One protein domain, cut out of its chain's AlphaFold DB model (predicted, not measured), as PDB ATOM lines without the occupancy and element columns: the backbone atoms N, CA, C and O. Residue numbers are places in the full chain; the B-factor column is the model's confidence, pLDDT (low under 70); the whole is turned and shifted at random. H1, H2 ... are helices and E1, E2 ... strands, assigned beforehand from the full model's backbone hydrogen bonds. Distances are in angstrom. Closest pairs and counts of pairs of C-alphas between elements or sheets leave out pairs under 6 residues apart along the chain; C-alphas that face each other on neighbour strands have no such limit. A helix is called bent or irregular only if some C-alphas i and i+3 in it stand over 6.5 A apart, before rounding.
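AT A GLANCE: This is residues 3 to 136 of the 139 residues of an uncharacterized protein of Rugamonas sp. FT103W (UniProt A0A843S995). One twisted antiparallel sheet of eight strands is curled like part of a barrel round the long helix H3, and the shorter H1 packs on H3 at a steep angle on the same face. The small H2 only grazes the sheet, and a long loop, residues 61 to 79, runs along the outside of the curl. The printed part has 134 residues, in the order E1 H1 E2 E3 E4 H2 E5 H3 E6 E7 E8; across the sheet the order is E2 E3 E4 E5 E1 E6 E7 E8. The class is mixed, helices and strands; the whole is compact, with a radius of gyration of the C-alphas of 13.7 A, and rounded, spanning 36 by 34 by 26 A.

IN THESE COORDINATES: The sheet holds E2 (residues 27 to 33), E3 (36 to 41), E4 (46 to 52), E5 (80 to 89, 26.4 A), E1 (3 to 10, 23.6 A), E6 (115 to 119), E7 (123 to 129) and E8 (132 to 135). E1 begins at C-alpha 3, (11.468, -20.670, -40.054), and E8 ends at C-alpha 135, (12.375, -33.720, -53.542). The helices are H1 (15 to 24, 14.2 A), H2 (56 to 60) and H3 (90 to 110, 28.5 A), which begins at C-alpha 90, (16.771, -17.027, -43.603). H3 is irregular, with C-alphas 91 and 94 8.6 A apart, and has a kink of 40 degrees near residue 97.

HOW THE PARTS SIT: E5 and E1 are antiparallel at 160 degrees, with N 7 and O 84 2.8 A apart, within hydrogen-bond range. On one side of E5 is E4, with N 85 and O 49 at 2.8 A. E2 E3 E4 form a meander, each strand the antiparallel neighbour of the one before, with N 39 and O 48 at 3.0 A and N 31 and O 38 at 2.9 A. E6 E7 E8 form another, with N 117 and O 126 at 2.8 A and N 134 and O 127 at 2.8 A; E6 and E1 have N 8 and O 116 at 2.9 A. E5, H3 and E6 make a split strand-helix-strand unit, two strands running the same way with E1 between them, its crossover right-handed. H1 and H3 are on the same face of the sheet, giving two layers, helices over one face. With residues 102 to 110 alone, H3 touches H1, at a steep tilt of 51 degrees, opposite ways; the closest C-alphas, of Ala 21 and Leu 107, are 5.2 A apart. H2 only grazes the sheet, with residues 56 to 58, and is apart from H1 and H3. Every O i to N i+4 pair is within hydrogen-bond range in H1 and H2, and 15 of 17 in H3.

THE WHOLE: The two C-alphas farthest apart, of Asp 29 and Glu 74, are 37.4 A apart. The printed part has no cut. The link from H2 to E5, 19 residues, is long; the other links are tight. The mean pLDDT of the printed part is 92.7, and residues 73 to 75 are under 70.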
ATOM      1  N   PHE A   3      12.637 -19.803 -39.916       93.19
ATOM      2  CA  PHE A   3      11.468 -20.670 -40.054       93.19
ATOM      3  C   PHE A   3      11.833 -22.094 -39.628       93.19
ATOM      4  O   PHE A   3      12.993 -22.361 -39.321       93.19
ATOM      5  N   THR A   4      10.848 -22.987 -39.512       96.44
ATOM      6  CA  THR A   4      11.087 -24.359 -39.034       96.44
ATOM      7  C   THR A   4      10.715 -25.377 -40.098       96.44
ATOM      8  O   THR A   4       9.612 -25.319 -40.643       96.44
ATOM      9  N   LEU A   5      11.641 -26.294 -40.370       97.00
ATOM     10  CA  LEU A   5      11.393 -27.497 -41.154       97.00
ATOM     11  C   LEU A   5      11.374 -28.699 -40.219       97.00
ATOM     12  O   LEU A   5      12.223 -28.812 -39.334       97.00
ATOM     13  N   ASN A   6      10.408 -29.584 -40.416       97.31
ATOM     14  CA  ASN A   6      10.134 -30.681 -39.508       97.31
ATOM     15  C   ASN A   6      10.310 -31.996 -40.246       97.31
ATOM     16  O   ASN A   6       9.714 -32.203 -41.298       97.31
ATOM     17  N   LEU A   7      11.129 -32.879 -39.694       97.56
ATOM     18  CA  LEU A   7      11.315 -34.224 -40.203       97.56
ATOM     19  C   LEU A   7      10.557 -35.210 -39.325       97.56
ATOM     20  O   LEU A   7      10.683 -35.165 -38.101       97.56
ATOM     21  N   GLU A   8       9.810 -36.111 -39.949       97.00
ATOM     22  CA  GLU A   8       9.180 -37.262 -39.303       97.00
ATOM     23  C   GLU A   8       9.795 -38.533 -39.880       97.00
ATOM     24  O   GLU A   8       9.804 -38.708 -41.097       97.00
ATOM     25  N   ALA A   9      10.321 -39.404 -39.019       96.94
ATOM     26  CA  ALA A   9      10.959 -40.652 -39.416       96.94
ATOM     27  C   ALA A   9      10.314 -41.851 -38.718       96.94
ATOM     28  O   ALA A   9      10.003 -41.810 -37.520       96.94
ATOM     29  N   ASP A  10      10.126 -42.922 -39.482       95.81
ATOM     30  CA  ASP A  10       9.592 -44.174 -38.973       95.81
ATOM     31  C   ASP A  10      10.586 -44.894 -38.040       95.81
ATOM     32  O   ASP A  10      11.762 -44.549 -37.924       95.81
ATOM     33  N   CYS A  11      10.107 -45.928 -37.357       94.38
ATOM     34  CA  CYS A  11      10.901 -46.727 -36.428       94.38
ATOM     35  C   CYS A  11      11.977 -47.607 -37.071       94.38
ATOM     36  O   CYS A  11      12.768 -48.212 -36.342       94.38
ATOM     37  N   LYS A  12      12.024 -47.713 -38.402       95.19
ATOM     38  CA  LYS A  12      13.126 -48.391 -39.092       95.19
ATOM     39  C   LYS A  12      14.340 -47.466 -39.201       95.19
ATOM     40  O   LYS A  12      15.458 -47.977 -39.243       95.19
ATOM     41  N   VAL A  13      14.137 -46.144 -39.194       96.06
ATOM     42  CA  VAL A  13      15.224 -45.163 -39.130       96.06
ATOM     43  C   VAL A  13      15.835 -45.144 -37.735       96.06
ATOM     44  O   VAL A  13      15.187 -44.800 -36.745       96.06
ATOM     45  N   GLN A  14      17.114 -45.498 -37.634       94.38
ATOM     46  CA  GLN A  14      17.765 -45.606 -36.332       94.38
ATOM     47  C   GLN A  14      18.380 -44.282 -35.891       94.38
ATOM     48  O   GLN A  14      19.022 -43.580 -36.671       94.38
ATOM     49  N   LEU A  15      18.324 -43.997 -34.588       93.56
ATOM     50  CA  LEU A  15      18.934 -42.798 -34.003       93.56
ATOM     51  C   LEU A  15      20.417 -42.631 -34.387       93.56
ATOM     52  O   LEU A  15      20.873 -41.533 -34.700       93.56
ATOM     53  N   ARG A  16      21.176 -43.732 -34.428       95.00
ATOM     54  CA  ARG A  16      22.588 -43.715 -34.849       95.00
ATOM     55  C   ARG A  16      22.778 -43.281 -36.308       95.00
ATOM     56  O   ARG A  16      23.778 -42.638 -36.612       95.00
ATOM     57  N   GLU A  17      21.843 -43.630 -37.192       97.06
ATOM     58  CA  GLU A  17      21.866 -43.264 -38.614       97.06
ATOM     59  C   GLU A  17      21.575 -41.771 -38.760       97.06
ATOM     60  O   GLU A  17      22.325 -41.076 -39.441       97.06
ATOM     61  N   ILE A  18      20.582 -41.263 -38.016       97.12
ATOM     62  CA  ILE A  18      20.260 -39.832 -37.935       97.12
ATOM     63  C   ILE A  18      21.476 -39.032 -37.463       97.12
ATOM     64  O   ILE A  18      21.905 -38.101 -38.141       97.12
ATOM     65  N   ILE A  19      22.076 -39.409 -36.330       96.56
ATOM     66  CA  ILE A  19      23.245 -38.707 -35.778       96.56
ATOM     67  C   ILE A  19      24.429 -38.771 -36.754       96.56
ATOM     68  O   ILE A  19      25.131 -37.777 -36.944       96.56
ATOM     69  N   SER A  20      24.660 -39.921 -37.395       97.50
ATOM     70  CA  SER A  20      25.720 -40.070 -38.397       97.50
ATOM     71  C   SER A  20      25.478 -39.195 -39.632       97.50
ATOM     72  O   SER A  20      26.431 -38.617 -40.159       97.50
ATOM     73  N   ALA A  21      24.232 -39.088 -40.099       98.12
ATOM     74  CA  ALA A  21      23.856 -38.223 -41.211       98.12
ATOM     75  C   ALA A  21      24.034 -36.742 -40.852       98.12
ATOM     76  O   ALA A  21      24.662 -36.013 -41.617       98.12
ATOM     77  N   LEU A  22      23.585 -36.319 -39.663       97.94
ATOM     78  CA  LEU A  22      23.759 -34.950 -39.161       97.94
ATOM     79  C   LEU A  22      25.245 -34.568 -39.121       97.94
ATOM     80  O   LEU A  22      25.644 -33.567 -39.709       97.94
ATOM     81  N   LYS A  23      26.090 -35.409 -38.509       97.38
ATOM     82  CA  LYS A  23      27.544 -35.175 -38.442       97.38
ATOM     83  C   LYS A  23      28.190 -35.088 -39.824       97.38
ATOM     84  O   LYS A  23      29.064 -34.258 -40.047       97.38
ATOM     85  N   SER A  24      27.762 -35.937 -40.759       96.75
ATOM     86  CA  SER A  24      28.284 -35.931 -42.134       96.75
ATOM     87  C   SER A  24      27.901 -34.662 -42.901       96.75
ATOM     88  O   SER A  24      28.639 -34.246 -43.788       96.75
ATOM     89  N   ALA A  25      26.767 -34.053 -42.552       96.81
ATOM     90  CA  ALA A  25      26.277 -32.806 -43.129       96.81
ATOM     91  C   ALA A  25      26.865 -31.543 -42.471       96.81
ATOM     92  O   ALA A  25      26.520 -30.436 -42.868       96.81
ATOM     93  N   GLY A  26      27.756 -31.700 -41.485       96.31
ATOM     94  CA  GLY A  26      28.418 -30.583 -40.809       96.31
ATOM     95  C   GLY A  26      27.758 -30.142 -39.505       96.31
ATOM     96  O   GLY A  26      28.127 -29.095 -38.988       96.31
ATOM     97  N   ALA A  27      26.818 -30.924 -38.961       96.81
ATOM     98  CA  ALA A  27      26.305 -30.662 -37.625       96.81
ATOM     99  C   ALA A  27      27.395 -30.863 -36.563       96.81
ATOM    100  O   ALA A  27      28.175 -31.823 -36.604       96.81
ATOM    101  N   ASP A  28      27.383 -29.984 -35.574       94.81
ATOM    102  CA  ASP A  28      28.277 -29.910 -34.434       94.81
ATOM    103  C   ASP A  28      27.497 -29.536 -33.159       94.81
ATOM    104  O   ASP A  28      26.263 -29.540 -33.137       94.81
ATOM    105  N   ASP A  29      28.232 -29.327 -32.062       92.44
ATOM    106  CA  ASP A  29      27.693 -28.875 -30.774       92.44
ATOM    107  C   ASP A  29      26.494 -29.691 -30.268       92.44
ATOM    108  O   ASP A  29      25.502 -29.154 -29.783       92.44
ATOM    109  N   PHE A  30      26.589 -31.018 -30.384       95.44
ATOM    110  CA  PHE A  30      25.560 -31.929 -29.895       95.44
ATOM    111  C   PHE A  30      25.444 -31.850 -28.371       95.44
ATOM    112  O   PHE A  30      26.416 -32.116 -27.657       95.44
ATOM    113  N   VAL A  31      24.244 -31.549 -27.885       94.12
ATOM    114  CA  VAL A  31      23.913 -31.472 -26.462       94.12
ATOM    115  C   VAL A  31      22.777 -32.443 -26.170       94.12
ATOM    116  O   VAL A  31      21.732 -32.413 -26.821       94.12
ATOM    117  N   GLU A  32      22.989 -33.326 -25.194       90.19
ATOM    118  CA  GLU A  32      21.894 -34.105 -24.617       90.19
ATOM    119  C   GLU A  32      21.027 -33.169 -23.774       90.19
ATOM    120  O   GLU A  32      21.499 -32.547 -22.821       90.19
ATOM    121  N   GLU A  33      19.763 -33.059 -24.155       83.38
ATOM    122  CA  GLU A  33      18.750 -32.280 -23.455       83.38
ATOM    123  C   GLU A  33      17.864 -33.229 -22.644       83.38
ATOM    124  O   GLU A  33      17.774 -34.422 -22.934       83.38
ATOM    125  N   GLU A  34      17.125 -32.692 -21.671       77.62
ATOM    126  CA  GLU A  34      16.175 -33.468 -20.855       77.62
ATOM    127  C   GLU A  34      15.207 -34.308 -21.716       77.62
ATOM    128  O   GLU A  34      14.860 -35.441 -21.380       77.62
ATOM    129  N   PHE A  35      14.829 -33.779 -22.883       73.88
ATOM    130  CA  PHE A  35      13.788 -34.341 -23.743       73.88
ATOM    131  C   PHE A  35      14.293 -34.868 -25.092       73.88
ATOM    132  O   PHE A  35      13.486 -35.240 -25.944       73.88
ATOM    133  N   GLY A  36      15.609 -34.928 -25.309       86.75
ATOM    134  CA  GLY A  36      16.153 -35.405 -26.577       86.75
ATOM    135  C   GLY A  36      17.592 -34.980 -26.819       86.75
ATOM    136  O   GLY A  36      18.407 -34.916 -25.905       86.75
ATOM    137  N   LEU A  37      17.906 -34.704 -28.077       93.50
ATOM    138  CA  LEU A  37      19.226 -34.269 -28.512       93.50
ATOM    139  C   LEU A  37      19.077 -32.967 -29.290       93.50
ATOM    140  O   LEU A  37      18.266 -32.892 -30.209       93.50
ATOM    141  N   SER A  38      19.869 -31.959 -28.967       95.38
ATOM    142  CA  SER A  38      19.957 -30.735 -29.757       95.38
ATOM    143  C   SER A  38      21.351 -30.588 -30.358       95.38
ATOM    144  O   SER A  38      22.290 -31.295 -29.983       95.38
ATOM    145  N   GLY A  39      21.484 -29.705 -31.338       96.62
ATOM    146  CA  GLY A  39      22.779 -29.336 -31.891       96.62
ATOM    147  C   GLY A  39      22.661 -28.216 -32.908       96.62
ATOM    148  O   GLY A  39      21.595 -27.616 -33.083       96.62
ATOM    149  N   ASN A  40      23.767 -27.905 -33.567       97.06
ATOM    150  CA  ASN A  40      23.847 -26.775 -34.478       97.06
ATOM    151  C   ASN A  40      24.607 -27.141 -35.750       97.06
ATOM    152  O   ASN A  40      25.336 -28.122 -35.795       97.06
ATOM    153  N   PHE A  41      24.429 -26.344 -36.794       97.06
ATOM    154  CA  PHE A  41      25.309 -26.323 -37.951       97.06
ATOM    155  C   PHE A  41      26.065 -24.999 -37.925       97.06
ATOM    156  O   PHE A  41      25.493 -23.950 -38.229       97.06
ATOM    157  N   SER A  42      27.341 -25.008 -37.533       94.94
ATOM    158  CA  SER A  42      28.078 -23.763 -37.269       94.94
ATOM    159  C   SER A  42      28.202 -22.822 -38.473       94.94
ATOM    160  O   SER A  42      28.310 -21.609 -38.290       94.94
ATOM    161  N   VAL A  43      28.173 -23.339 -39.708       94.62
ATOM    162  CA  VAL A  43      28.316 -22.509 -40.919       94.62
ATOM    163  C   VAL A  43      27.047 -21.704 -41.197       94.62
ATOM    164  O   VAL A  43      27.125 -20.501 -41.465       94.62
ATOM    165  N   SER A  44      25.880 -22.341 -41.125       95.69
ATOM    166  CA  SER A  44      24.590 -21.692 -41.382       95.69
ATOM    167  C   SER A  44      23.926 -21.111 -40.132       95.69
ATOM    168  O   SER A  44      23.010 -20.292 -40.239       95.69
ATOM    169  N   ASN A  45      24.395 -21.512 -38.948       95.62
ATOM    170  CA  ASN A  45      23.748 -21.293 -37.658       95.62
ATOM    171  C   ASN A  45      22.328 -21.897 -37.584       95.62
ATOM    172  O   ASN A  45      21.466 -21.395 -36.857       95.62
ATOM    173  N   MET A  46      22.067 -22.947 -38.371       96.94
ATOM    174  CA  MET A  46      20.837 -23.727 -38.298       96.94
ATOM    175  C   MET A  46      20.873 -24.618 -37.057       96.94
ATOM    176  O   MET A  46      21.700 -25.516 -36.944       96.94
ATOM    177  N   HIS A  47      19.942 -24.398 -36.137       96.94
ATOM    178  CA  HIS A  47      19.816 -25.224 -34.938       96.94
ATOM    179  C   HIS A  47      18.843 -26.375 -35.186       96.94
ATOM    180  O   HIS A  47      17.825 -26.171 -35.851       96.94
ATOM    181  N   PHE A  48      19.089 -27.550 -34.612       97.00
ATOM    182  CA  PHE A  48      18.140 -28.659 -34.660       97.00
ATOM    183  C   PHE A  48      17.828 -29.216 -33.272       97.00
ATOM    184  O   PHE A  48      18.671 -29.212 -32.378       97.00
ATOM    185  N   GLY A  49      16.606 -29.722 -33.116       95.56
ATOM    186  CA  GLY A  49      16.179 -30.517 -31.966       95.56
ATOM    187  C   GLY A  49      15.594 -31.841 -32.435       95.56
ATOM    188  O   GLY A  49      14.692 -31.847 -33.269       95.56
ATOM    189  N   LEU A  50      16.122 -32.943 -31.918       95.06
ATOM    190  CA  LEU A  50      15.758 -34.321 -32.217       95.06
ATOM    191  C   LEU A  50      15.078 -34.947 -30.997       95.06
ATOM    192  O   LEU A  50      15.645 -34.991 -29.905       95.06
ATOM    193  N   PHE A  51      13.885 -35.480 -31.222       92.56
ATOM    194  CA  PHE A  51      13.067 -36.170 -30.236       92.56
ATOM    195  C   PHE A  51      12.866 -37.613 -30.690       92.56
ATOM    196  O   PHE A  51      12.435 -37.848 -31.820       92.56
ATOM    197  N   ASP A  52      13.172 -38.565 -29.812       89.75
ATOM    198  CA  ASP A  52      12.957 -39.997 -30.034       89.75
ATOM    199  C   ASP A  52      11.808 -40.506 -29.156       89.75
ATOM    200  O   ASP A  52      11.615 -40.043 -28.030       89.75
ATOM    201  N   ARG A  53      11.065 -41.495 -29.653       87.69
ATOM    202  CA  ARG A  53       9.891 -42.076 -28.991       87.69
ATOM    203  C   ARG A  53      10.212 -42.724 -27.650       87.69
ATOM    204  O   ARG A  53       9.326 -42.839 -26.807       87.69
ATOM    205  N   ASN A  54      11.457 -43.145 -27.433       84.94
ATOM    206  CA  ASN A  54      11.866 -43.709 -26.149       84.94
ATOM    207  C   ASN A  54      12.087 -42.638 -25.065       84.94
ATOM    208  O   ASN A  54      12.323 -42.993 -23.911       84.94
ATOM    209  N   ASN A  55      12.019 -41.344 -25.401       82.81
ATOM    210  CA  ASN A  55      12.080 -40.268 -24.419       82.81
ATOM    211  C   ASN A  55      10.726 -40.106 -23.694       82.81
ATOM    212  O   ASN A  55       9.668 -40.131 -24.329       82.81
ATOM    213  N   SER A  56      10.748 -39.889 -22.373       81.62
ATOM    214  CA  SER A  56       9.537 -39.697 -21.556       81.62
ATOM    215  C   SER A  56       8.665 -38.537 -22.047       81.62
ATOM    216  O   SER A  56       7.435 -38.637 -21.996       81.62
ATOM    217  N   TYR A  57       9.278 -37.497 -22.623       82.06
ATOM    218  CA  TYR A  57       8.592 -36.360 -23.233       82.06
ATOM    219  C   TYR A  57       7.571 -36.785 -24.288       82.06
ATOM    220  O   TYR A  57       6.480 -36.212 -24.341       82.06
ATOM    221  N   TRP A  58       7.892 -37.807 -25.095       86.69
ATOM    222  CA  TRP A  58       7.003 -38.311 -26.141       86.69
ATOM    223  C   TRP A  58       5.668 -38.760 -25.550       86.69
ATOM    224  O   TRP A  58       4.598 -38.356 -26.010       86.69
ATOM    225  N   THR A  59       5.731 -39.566 -24.490       83.50
ATOM    226  CA  THR A  59       4.543 -40.078 -23.802       83.50
ATOM    227  C   THR A  59       3.836 -39.010 -22.974       83.50
ATOM    228  O   THR A  59       2.612 -38.920 -23.024       83.50
ATOM    229  N   GLU A  60       4.582 -38.172 -22.251       85.62
ATOM    230  CA  GLU A  60       4.025 -37.155 -21.348       85.62
ATOM    231  C   GLU A  60       3.285 -36.040 -22.098       85.62
ATOM    232  O   GLU A  60       2.291 -35.518 -21.600       85.62
ATOM    233  N   ASN A  61       3.720 -35.721 -23.321       83.50
ATOM    234  CA  ASN A  61       3.104 -34.691 -24.161       83.50
ATOM    235  C   ASN A  61       2.135 -35.269 -25.201       83.50
ATOM    236  O   ASN A  61       1.655 -34.539 -26.068       83.50
ATOM    237  N   GLY A  62       1.837 -36.572 -25.131       83.00
ATOM    238  CA  GLY A  62       0.891 -37.224 -26.036       83.00
ATOM    239  C   GLY A  62       1.304 -37.138 -27.507       83.00
ATOM    240  O   GLY A  62       0.444 -36.984 -28.378       83.00
ATOM    241  N   MET A  63       2.610 -37.202 -27.792       86.38
ATOM    242  CA  MET A  63       3.103 -37.193 -29.165       86.38
ATOM    243  C   MET A  63       2.565 -38.412 -29.915       86.38
ATOM    244  O   MET A  63       2.554 -39.540 -29.415       86.38
ATOM    245  N   ARG A  64       2.086 -38.175 -31.136       86.56
ATOM    246  CA  ARG A  64       1.488 -39.224 -31.962       86.56
ATOM    247  C   ARG A  64       2.573 -40.032 -32.664       86.56
ATOM    248  O   ARG A  64       3.474 -39.455 -33.275       86.56
ATOM    249  N   SER A  65       2.416 -41.353 -32.640       89.81
ATOM    250  CA  SER A  65       3.247 -42.312 -33.384       89.81
ATOM    251  C   SER A  65       2.855 -42.448 -34.857       89.81
ATOM    252  O   SER A  65       3.341 -43.339 -35.532       89.81
ATOM    253  N   CYS A  66       1.965 -41.600 -35.366       91.31
ATOM    254  CA  CYS A  66       1.657 -41.513 -36.791       91.31
ATOM    255  C   CYS A  66       2.270 -40.239 -37.375       91.31
ATOM    256  O   CYS A  66       2.584 -39.298 -36.637       91.31
ATOM    257  N   VAL A  67       2.388 -40.190 -38.702       92.31
ATOM    258  CA  VAL A  67       2.693 -38.946 -39.417       92.31
ATOM    259  C   VAL A  67       1.620 -37.907 -39.083       92.31
ATOM    260  O   VAL A  67       0.426 -38.216 -39.100       92.31
ATOM    261  N   ILE A  68       2.045 -36.696 -38.723       93.00
ATOM    262  CA  ILE A  68       1.141 -35.569 -38.438       93.00
ATOM    263  C   ILE A  68       1.206 -34.477 -39.499       93.00
ATOM    264  O   ILE A  68       0.359 -33.592 -39.466       93.00
ATOM    265  N   THR A  69       2.194 -34.523 -40.400       92.56
ATOM    266  CA  THR A  69       2.274 -33.603 -41.535       92.56
ATOM    267  C   THR A  69       0.990 -33.663 -42.359       92.56
ATOM    268  O   THR A  69       0.552 -34.728 -42.792       92.56
ATOM    269  N   GLU A  70       0.377 -32.501 -42.551       87.25
ATOM    270  CA  GLU A  70      -0.765 -32.296 -43.425       87.25
ATOM    271  C   GLU A  70      -0.334 -32.387 -44.899       87.25
ATOM    272  O   GLU A  70       0.846 -32.353 -45.238       87.25
ATOM    273  N   GLY A  71      -1.291 -32.568 -45.809       76.19
ATOM    274  CA  GLY A  71      -0.988 -32.642 -47.244       76.19
ATOM    275  C   GLY A  71      -0.447 -33.993 -47.728       76.19
ATOM    276  O   GLY A  71      -0.221 -34.160 -48.926       76.19
ATOM    277  N   VAL A  72      -0.314 -34.988 -46.848       77.88
ATOM    278  CA  VAL A  72      -0.107 -36.377 -47.269       77.88
ATOM    279  C   VAL A  72      -1.421 -36.892 -47.874       77.88
ATOM    280  O   VAL A  72      -2.446 -36.952 -47.195       77.88
ATOM    281  N   SER A  73      -1.412 -37.224 -49.168       67.50
ATOM    282  CA  SER A  73      -2.622 -37.584 -49.925       67.50
ATOM    283  C   SER A  73      -3.278 -38.889 -49.469       67.50
ATOM    284  O   SER A  73      -4.485 -39.057 -49.639       67.50
ATOM    285  N   GLU A  74      -2.503 -39.795 -48.873       69.56
ATOM    286  CA  GLU A  74      -2.982 -41.046 -48.291       69.56
ATOM    287  C   GLU A  74      -2.368 -41.239 -46.899       69.56
ATOM    288  O   GLU A  74      -1.224 -40.843 -46.683       69.56
ATOM    289  N   PRO A  75      -3.085 -41.837 -45.931       66.88
ATOM    290  CA  PRO A  75      -2.508 -42.131 -44.627       66.88
ATOM    291  C   PRO A  75      -1.272 -43.021 -44.781       66.88
ATOM    292  O   PRO A  75      -1.375 -44.174 -45.199       66.88
ATOM    293  N   LEU A  76      -0.104 -42.490 -44.429       82.62
ATOM    294  CA  LEU A  76       1.114 -43.285 -44.343       82.62
ATOM    295  C   LEU A  76       1.016 -44.167 -43.100       82.62
ATOM    296  O   LEU A  76       0.904 -43.658 -41.984       82.62
ATOM    297  N   ASP A  77       1.090 -45.485 -43.284       85.50
ATOM    298  CA  ASP A  77       1.107 -46.474 -42.193       85.50
ATOM    299  C   ASP A  77       2.492 -46.542 -41.516       85.50
ATOM    300  O   ASP A  77       3.080 -47.601 -41.301       85.50
ATOM    301  N   TRP A  78       3.084 -45.372 -41.269       92.75
ATOM    302  CA  TRP A  78       4.396 -45.242 -40.654       92.75
ATOM    303  C   TRP A  78       4.230 -45.142 -39.143       92.75
ATOM    304  O   TRP A  78       3.605 -44.208 -38.634       92.75
ATOM    305  N   ASP A  79       4.854 -46.072 -38.427       93.88
ATOM    306  CA  ASP A  79       5.074 -45.950 -36.989       93.88
ATOM    307  C   ASP A  79       6.238 -44.975 -36.769       93.88
ATOM    308  O   ASP A  79       7.398 -45.336 -36.951       93.88
ATOM    309  N   VAL A  80       5.927 -43.714 -36.472       94.88
ATOM    310  CA  VAL A  80       6.904 -42.636 -36.282       94.88
ATOM    311  C   VAL A  80       7.597 -42.806 -34.933       94.88
ATOM    312  O   VAL A  80       6.954 -42.801 -33.880       94.88
ATOM    313  N   CYS A  81       8.926 -42.896 -34.972       94.44
ATOM    314  CA  CYS A  81       9.775 -42.995 -33.786       94.44
ATOM    315  C   CYS A  81      10.639 -41.763 -33.549       94.44
ATOM    316  O   CYS A  81      11.060 -41.548 -32.420       94.44
ATOM    317  N   ALA A  82      10.926 -40.969 -34.578       95.00
ATOM    318  CA  ALA A  82      11.810 -39.824 -34.440       95.00
ATOM    319  C   ALA A  82      11.231 -38.589 -35.127       95.00
ATOM    320  O   ALA A  82      10.629 -38.666 -36.201       95.00
ATOM    321  N   ARG A  83      11.431 -37.435 -34.492       95.88
ATOM    322  CA  ARG A  83      11.056 -36.123 -35.021       95.88
ATOM    323  C   ARG A  83      12.221 -35.164 -34.888       95.88
ATOM    324  O   ARG A  83      12.827 -35.089 -33.823       95.88
ATOM    325  N   ILE A  84      12.510 -34.409 -35.943       96.81
ATOM    326  CA  ILE A  84      13.563 -33.389 -35.925       96.81
ATOM    327  C   ILE A  84      12.967 -32.053 -36.325       96.81
ATOM    328  O   ILE A  84      12.282 -31.964 -37.333       96.81
ATOM    329  N   SER A  85      13.233 -31.011 -35.549       96.50
ATOM    330  CA  SER A  85      12.888 -29.633 -35.900       96.50
ATOM    331  C   SER A  85      14.157 -28.873 -36.248       96.50
ATOM    332  O   SER A  85      15.017 -28.713 -35.386       96.50
ATOM    333  N   PHE A  86      14.262 -28.375 -37.476       97.31
ATOM    334  CA  PHE A  86      15.369 -27.551 -37.959       97.31
ATOM    335  C   PHE A  86      14.950 -26.082 -37.983       97.31
ATOM    336  O   PHE A  86      14.057 -25.693 -38.734       97.31
ATOM    337  N   LYS A  87      15.601 -25.244 -37.176       96.50
ATOM    338  CA  LYS A  87      15.434 -23.787 -37.168       96.50
ATOM    339  C   LYS A  87      16.310 -23.170 -38.253       96.50
ATOM    340  O   LYS A  87      17.468 -22.829 -38.023       96.50
ATOM    341  N   TYR A  88      15.723 -23.016 -39.427       92.88
ATOM    342  CA  TYR A  88      16.358 -22.525 -40.640       92.88
ATOM    343  C   TYR A  88      16.569 -21.008 -40.584       92.88
ATOM    344  O   TYR A  88      15.615 -20.248 -40.386       92.88
ATOM    345  N   VAL A  89      17.806 -20.540 -40.753       94.50
ATOM    346  CA  VAL A  89      18.154 -19.111 -40.671       94.50
ATOM    347  C   VAL A  89      18.049 -18.478 -42.056       94.50
ATOM    348  O   VAL A  89      18.860 -18.753 -42.936       94.50
ATOM    349  N   ARG A  90      17.063 -17.594 -42.270       90.62
ATOM    350  CA  ARG A  90      16.771 -17.027 -43.603       90.62
ATOM    351  C   ARG A  90      17.946 -16.239 -44.183       90.62
ATOM    352  O   ARG A  90      18.154 -16.257 -45.390       90.62
ATOM    353  N   GLU A  91      18.728 -15.564 -43.346       93.69
ATOM    354  CA  GLU A  91      19.918 -14.821 -43.775       93.69
ATOM    355  C   GLU A  91      21.065 -15.728 -44.268       93.69
ATOM    356  O   GLU A  91      22.011 -15.232 -44.877       93.69
ATOM    357  N   ARG A  92      20.980 -17.040 -44.014       94.06
ATOM    358  CA  ARG A  92      21.952 -18.086 -44.380       94.06
ATOM    359  C   ARG A  92      21.293 -19.200 -45.193       94.06
ATOM    360  O   ARG A  92      21.598 -20.378 -45.032       94.06
ATOM    361  N   TYR A  93      20.318 -18.820 -46.015       91.88
ATOM    362  CA  TYR A  93      19.453 -19.751 -46.730       91.88
ATOM    363  C   TYR A  93      20.234 -20.759 -47.582       91.88
ATOM    364  O   TYR A  93      19.961 -21.950 -47.521       91.88
ATOM    365  N   ALA A  94      21.231 -20.294 -48.342       93.94
ATOM    366  CA  ALA A  94      22.012 -21.158 -49.225       93.94
ATOM    367  C   ALA A  94      22.830 -22.194 -48.438       93.94
ATOM    368  O   ALA A  94      22.933 -23.351 -48.847       93.94
ATOM    369  N   GLU A  95      23.398 -21.787 -47.306       96.12
ATOM    370  CA  GLU A  95      24.149 -22.665 -46.417       96.12
ATOM    371  C   GLU A  95      23.227 -23.675 -45.726       96.12
ATOM    372  O   GLU A  95      23.504 -24.870 -45.793       96.12
ATOM    373  N   CYS A  96      22.099 -23.217 -45.166       95.75
ATOM    374  CA  CYS A  96      21.092 -24.093 -44.560       95.75
ATOM    375  C   CYS A  96      20.584 -25.132 -45.574       95.75
ATOM    376  O   CYS A  96      20.511 -26.318 -45.257       95.75
ATOM    377  N   SER A  97      20.273 -24.701 -46.804       95.25
ATOM    378  CA  SER A  97      19.754 -25.579 -47.859       95.25
ATOM    379  C   SER A  97      20.781 -26.638 -48.210       95.25
ATOM    380  O   SER A  97      20.476 -27.829 -48.198       95.25
ATOM    381  N   LYS A  98      22.036 -26.232 -48.426       96.38
ATOM    382  CA  LYS A  98      23.125 -27.160 -48.732       96.38
ATOM    383  C   LYS A  98      23.313 -28.211 -47.635       96.38
ATOM    384  O   LYS A  98      23.413 -29.395 -47.953       96.38
ATOM    385  N   GLU A  99      23.378 -27.797 -46.375       97.25
ATOM    386  CA  GLU A  99      23.571 -28.710 -45.242       97.25
ATOM    387  C   GLU A  99      22.378 -29.655 -45.076       97.25
ATOM    388  O   GLU A  99      22.561 -30.860 -44.908       97.25
ATOM    389  N   LEU A 100      21.150 -29.146 -45.205       97.06
ATOM    390  CA  LEU A 100      19.955 -29.970 -45.066       97.06
ATOM    391  C   LEU A 100      19.819 -30.980 -46.215       97.06
ATOM    392  O   LEU A 100      19.526 -32.145 -45.960       97.06
ATOM    393  N   HIS A 101      20.124 -30.593 -47.458       97.44
ATOM    394  CA  HIS A 101      20.190 -31.528 -48.586       97.44
ATOM    395  C   HIS A 101      21.244 -32.619 -48.353       97.44
ATOM    396  O   HIS A 101      20.968 -33.799 -48.565       97.44
ATOM    397  N   GLN A 102      22.439 -32.249 -47.881       97.62
ATOM    398  CA  GLN A 102      23.491 -33.217 -47.552       97.62
ATOM    399  C   GLN A 102      23.045 -34.194 -46.464       97.62
ATOM    400  O   GLN A 102      23.274 -35.397 -46.595       97.62
ATOM    401  N   PHE A 103      22.372 -33.699 -45.425       98.25
ATOM    402  CA  PHE A 103      21.801 -34.529 -44.372       98.25
ATOM    403  C   PHE A 103      20.765 -35.514 -44.925       98.25
ATOM    404  O   PHE A 103      20.877 -36.707 -44.655       98.25
ATOM    405  N   LEU A 104      19.799 -35.051 -45.724       98.19
ATOM    406  CA  LEU A 104      18.724 -35.889 -46.267       98.19
ATOM    407  C   LEU A 104      19.257 -36.979 -47.200       98.19
ATOM    408  O   LEU A 104      18.886 -38.144 -47.058       98.19
ATOM    409  N   HIS A 105      20.168 -36.621 -48.110       98.00
ATOM    410  CA  HIS A 105      20.839 -37.595 -48.971       98.00
ATOM    411  C   HIS A 105      21.590 -38.628 -48.142       98.00
ATOM    412  O   HIS A 105      21.446 -39.829 -48.362       98.00
ATOM    413  N   ARG A 106      22.358 -38.174 -47.147       98.12
ATOM    414  CA  ARG A 106      23.140 -39.087 -46.322       98.12
ATOM    415  C   ARG A 106      22.262 -39.989 -45.462       98.12
ATOM    416  O   ARG A 106      22.610 -41.148 -45.264       98.12
ATOM    417  N   LEU A 107      21.143 -39.481 -44.955       98.19
ATOM    418  CA  LEU A 107      20.189 -40.281 -44.200       98.19
ATOM    419  C   LEU A 107      19.589 -41.376 -45.085       98.19
ATOM    420  O   LEU A 107      19.625 -42.536 -44.687       98.19
ATOM    421  N   ALA A 108      19.139 -41.030 -46.296       97.56
ATOM    422  CA  ALA A 108      18.603 -41.987 -47.266       97.56
ATOM    423  C   ALA A 108      19.614 -43.079 -47.664       97.56
ATOM    424  O   ALA A 108      19.231 -44.220 -47.891       97.56
ATOM    425  N   GLU A 109      20.911 -42.763 -47.718       97.31
ATOM    426  CA  GLU A 109      21.965 -43.762 -47.964       97.31
ATOM    427  C   GLU A 109      22.206 -44.708 -46.777       97.31
ATOM    428  O   GLU A 109      22.688 -45.827 -46.963       97.31
ATOM    429  N   LEU A 110      21.965 -44.237 -45.551       97.00
ATOM    430  CA  LEU A 110      22.278 -44.964 -44.321       97.00
ATOM    431  C   LEU A 110      21.111 -45.800 -43.802       97.00
ATOM    432  O   LEU A 110      21.350 -46.745 -43.051       97.00
ATOM    433  N   THR A 111      19.881 -45.442 -44.161       95.69
ATOM    434  CA  THR A 111      18.673 -46.053 -43.615       95.69
ATOM    435  C   THR A 111      17.874 -46.801 -44.675       95.69
ATOM    436  O   THR A 111      17.867 -46.445 -45.847       95.69
ATOM    437  N   SER A 112      17.158 -47.836 -44.242       91.88
ATOM    438  CA  SER A 112      16.101 -48.481 -45.031       91.88
ATOM    439  C   SER A 112      14.702 -48.057 -44.571       91.88
ATOM    440  O   SER A 112      13.719 -48.704 -44.929       91.88
ATOM    441  N   GLY A 113      14.625 -47.084 -43.660       94.81
ATOM    442  CA  GLY A 113      13.377 -46.572 -43.117       94.81
ATOM    443  C   GLY A 113      12.821 -45.400 -43.905       94.81
ATOM    444  O   GLY A 113      13.510 -44.762 -44.706       94.81
ATOM    445  N   ASN A 114      11.555 -45.114 -43.643       96.50
ATOM    446  CA  ASN A 114      10.853 -44.029 -44.287       96.50
ATOM    447  C   ASN A 114      10.985 -42.737 -43.477       96.50
ATOM    448  O   ASN A 114      10.944 -42.746 -42.243       96.50
ATOM    449  N   PHE A 115      11.114 -41.611 -44.171       97.19
ATOM    450  CA  PHE A 115      11.063 -40.295 -43.545       97.19
ATOM    451  C   PHE A 115      10.511 -39.248 -44.503       97.19
ATOM    452  O   PHE A 115      10.556 -39.403 -45.719       97.19
ATOM    453  N   LEU A 116      10.008 -38.149 -43.955       96.50
ATOM    454  CA  LEU A 116       9.589 -36.988 -44.731       96.50
ATOM    455  C   LEU A 116      10.040 -35.705 -44.054       96.50
ATOM    456  O   LEU A 116      10.202 -35.675 -42.837       96.50
ATOM    457  N   LEU A 117      10.222 -34.653 -44.845       97.06
ATOM    458  CA  LEU A 117      10.510 -33.301 -44.383       97.06
ATOM    459  C   LEU A 117       9.383 -32.371 -44.824       97.06
ATOM    460  O   LEU A 117       9.009 -32.362 -45.999       97.06
ATOM    461  N   SER A 118       8.894 -31.548 -43.903       96.25
ATOM    462  CA  SER A 118       7.822 -30.592 -44.152       96.25
ATOM    463  C   SER A 118       8.118 -29.192 -43.629       96.25
ATOM    464  O   SER A 118       8.859 -29.000 -42.664       96.25
ATOM    465  N   PHE A 119       7.508 -28.186 -44.249       94.50
ATOM    466  CA  PHE A 119       7.382 -26.856 -43.674       94.50
ATOM    467  C   PHE A 119       6.342 -26.896 -42.563       94.50
ATOM    468  O   PHE A 119       5.160 -27.037 -42.850       94.50
ATOM    469  N   GLN A 120       6.771 -26.782 -41.305       92.75
ATOM    470  CA  GLN A 120       5.868 -26.647 -40.154       92.75
ATOM    471  C   GLN A 120       4.739 -27.700 -40.065       92.75
ATOM    472  O   GLN A 120       3.699 -27.411 -39.486       92.75
ATOM    473  N   TYR A 121       4.951 -28.923 -40.571       91.81
ATOM    474  CA  TYR A 121       3.918 -29.967 -40.695       91.81
ATOM    475  C   TYR A 121       2.766 -29.645 -41.666       91.81
ATOM    476  O   TYR A 121       1.737 -30.298 -41.592       91.81
ATOM    477  N   GLU A 122       2.915 -28.692 -42.587       91.81
ATOM    478  CA  GLU A 122       1.854 -28.289 -43.528       91.81
ATOM    479  C   GLU A 122       2.173 -28.670 -44.980       91.81
ATOM    480  O   GLU A 122       1.340 -29.256 -45.670       91.81
ATOM    481  N   THR A 123       3.386 -28.356 -45.447       91.62
ATOM    482  CA  THR A 123       3.803 -28.589 -46.842       91.62
ATOM    483  C   THR A 123       4.955 -29.574 -46.891       91.62
ATOM    484  O   THR A 123       5.988 -29.336 -46.269       91.62
ATOM    485  N   ILE A 124       4.813 -30.665 -47.641       93.69
ATOM    486  CA  ILE A 124       5.866 -31.676 -47.790       93.69
ATOM    487  C   ILE A 124       6.889 -31.210 -48.828       93.69
ATOM    488  O   ILE A 124       6.549 -30.995 -49.987       93.69
ATOM    489  N   TYR A 125       8.153 -31.123 -48.421       94.62
ATOM    490  CA  TYR A 125       9.270 -30.826 -49.317       94.62
ATOM    491  C   TYR A 125       9.965 -32.084 -49.817       94.62
ATOM    492  O   TYR A 125      10.381 -32.152 -50.972       94.62
ATOM    493  N   VAL A 126      10.125 -33.071 -48.937       96.00
ATOM    494  CA  VAL A 126      10.933 -34.262 -49.211       96.00
ATOM    495  C   VAL A 126      10.246 -35.484 -48.643       96.00
ATOM    496  O   VAL A 126       9.712 -35.436 -47.537       96.00
ATOM    497  N   VAL A 127      10.308 -36.584 -49.383       95.56
ATOM    498  CA  VAL A 127       9.874 -37.906 -48.933       95.56
ATOM    499  C   VAL A 127      10.950 -38.919 -49.297       95.56
ATOM    500  O   VAL A 127      11.482 -38.892 -50.403       95.56
ATOM    501  N   ASN A 128      11.269 -39.803 -48.365       96.12
ATOM    502  CA  ASN A 128      12.011 -41.029 -48.594       96.12
ATOM    503  C   ASN A 128      11.117 -42.194 -48.188       96.12
ATOM    504  O   ASN A 128      10.793 -42.346 -47.010       96.12
ATOM    505  N   ASP A 129      10.718 -42.988 -49.169       93.94
ATOM    506  CA  ASP A 129       9.869 -44.162 -48.996       93.94
ATOM    507  C   ASP A 129      10.401 -45.329 -49.850       93.94
ATOM    508  O   ASP A 129      11.582 -45.363 -50.205       93.94
ATOM    509  N   GLU A 130       9.550 -46.304 -50.173       91.25
ATOM    510  CA  GLU A 130       9.919 -47.469 -50.987       91.25
ATOM    511  C   GLU A 130      10.398 -47.104 -52.405       91.25
ATOM    512  O   GLU A 130      11.172 -47.860 -52.995       91.25
ATOM    513  N   ASP A 131      10.008 -45.937 -52.930       91.12
ATOM    514  CA  ASP A 131      10.476 -45.421 -54.222       91.12
ATOM    515  C   ASP A 131      11.805 -44.646 -54.105       91.12
ATOM    516  O   ASP A 131      12.346 -44.163 -55.106       91.12
ATOM    517  N   GLY A 132      12.345 -44.520 -52.889       93.94
ATOM    518  CA  GLY A 132      13.564 -43.785 -52.572       93.94
ATOM    519  C   GLY A 132      13.342 -42.298 -52.285       93.94
ATOM    520  O   GLY A 132      12.221 -41.814 -52.128       93.94
ATOM    521  N   LEU A 133      14.449 -41.559 -52.188       96.81
ATOM    522  CA  LEU A 133      14.449 -40.139 -51.837       96.81
ATOM    523  C   LEU A 133      13.966 -39.265 -53.003       96.81
ATOM    524  O   LEU A 133      14.565 -39.256 -54.081       96.81
ATOM    525  N   ARG A 134      12.930 -38.464 -52.754       95.69
ATOM    526  CA  ARG A 134      12.326 -37.530 -53.708       95.69
ATOM    527  C   ARG A 134      12.178 -36.143 -53.094       95.69
ATOM    528  O   ARG A 134      11.648 -35.995 -51.997       95.69
ATOM    529  N   PHE A 135      12.603 -35.132 -53.846       95.44
ATOM    530  CA  PHE A 135      12.375 -33.720 -53.542       95.44
ATOM    531  C   PHE A 135      11.151 -33.260 -54.338       95.44
ATOM    532  O   PHE A 135      11.175 -33.274 -55.569       95.44
ATOM    533  N   ILE A 136      10.069 -32.936 -53.635       92.00
ATOM    534  CA  ILE A 136       8.778 -32.533 -54.211       92.00
ATOM    535  C   ILE A 136       8.809 -31.044 -54.565       92.00
ATOM    536  O   ILE A 136       8.367 -30.650 -55.641       92.00
TER     537      ILE A 136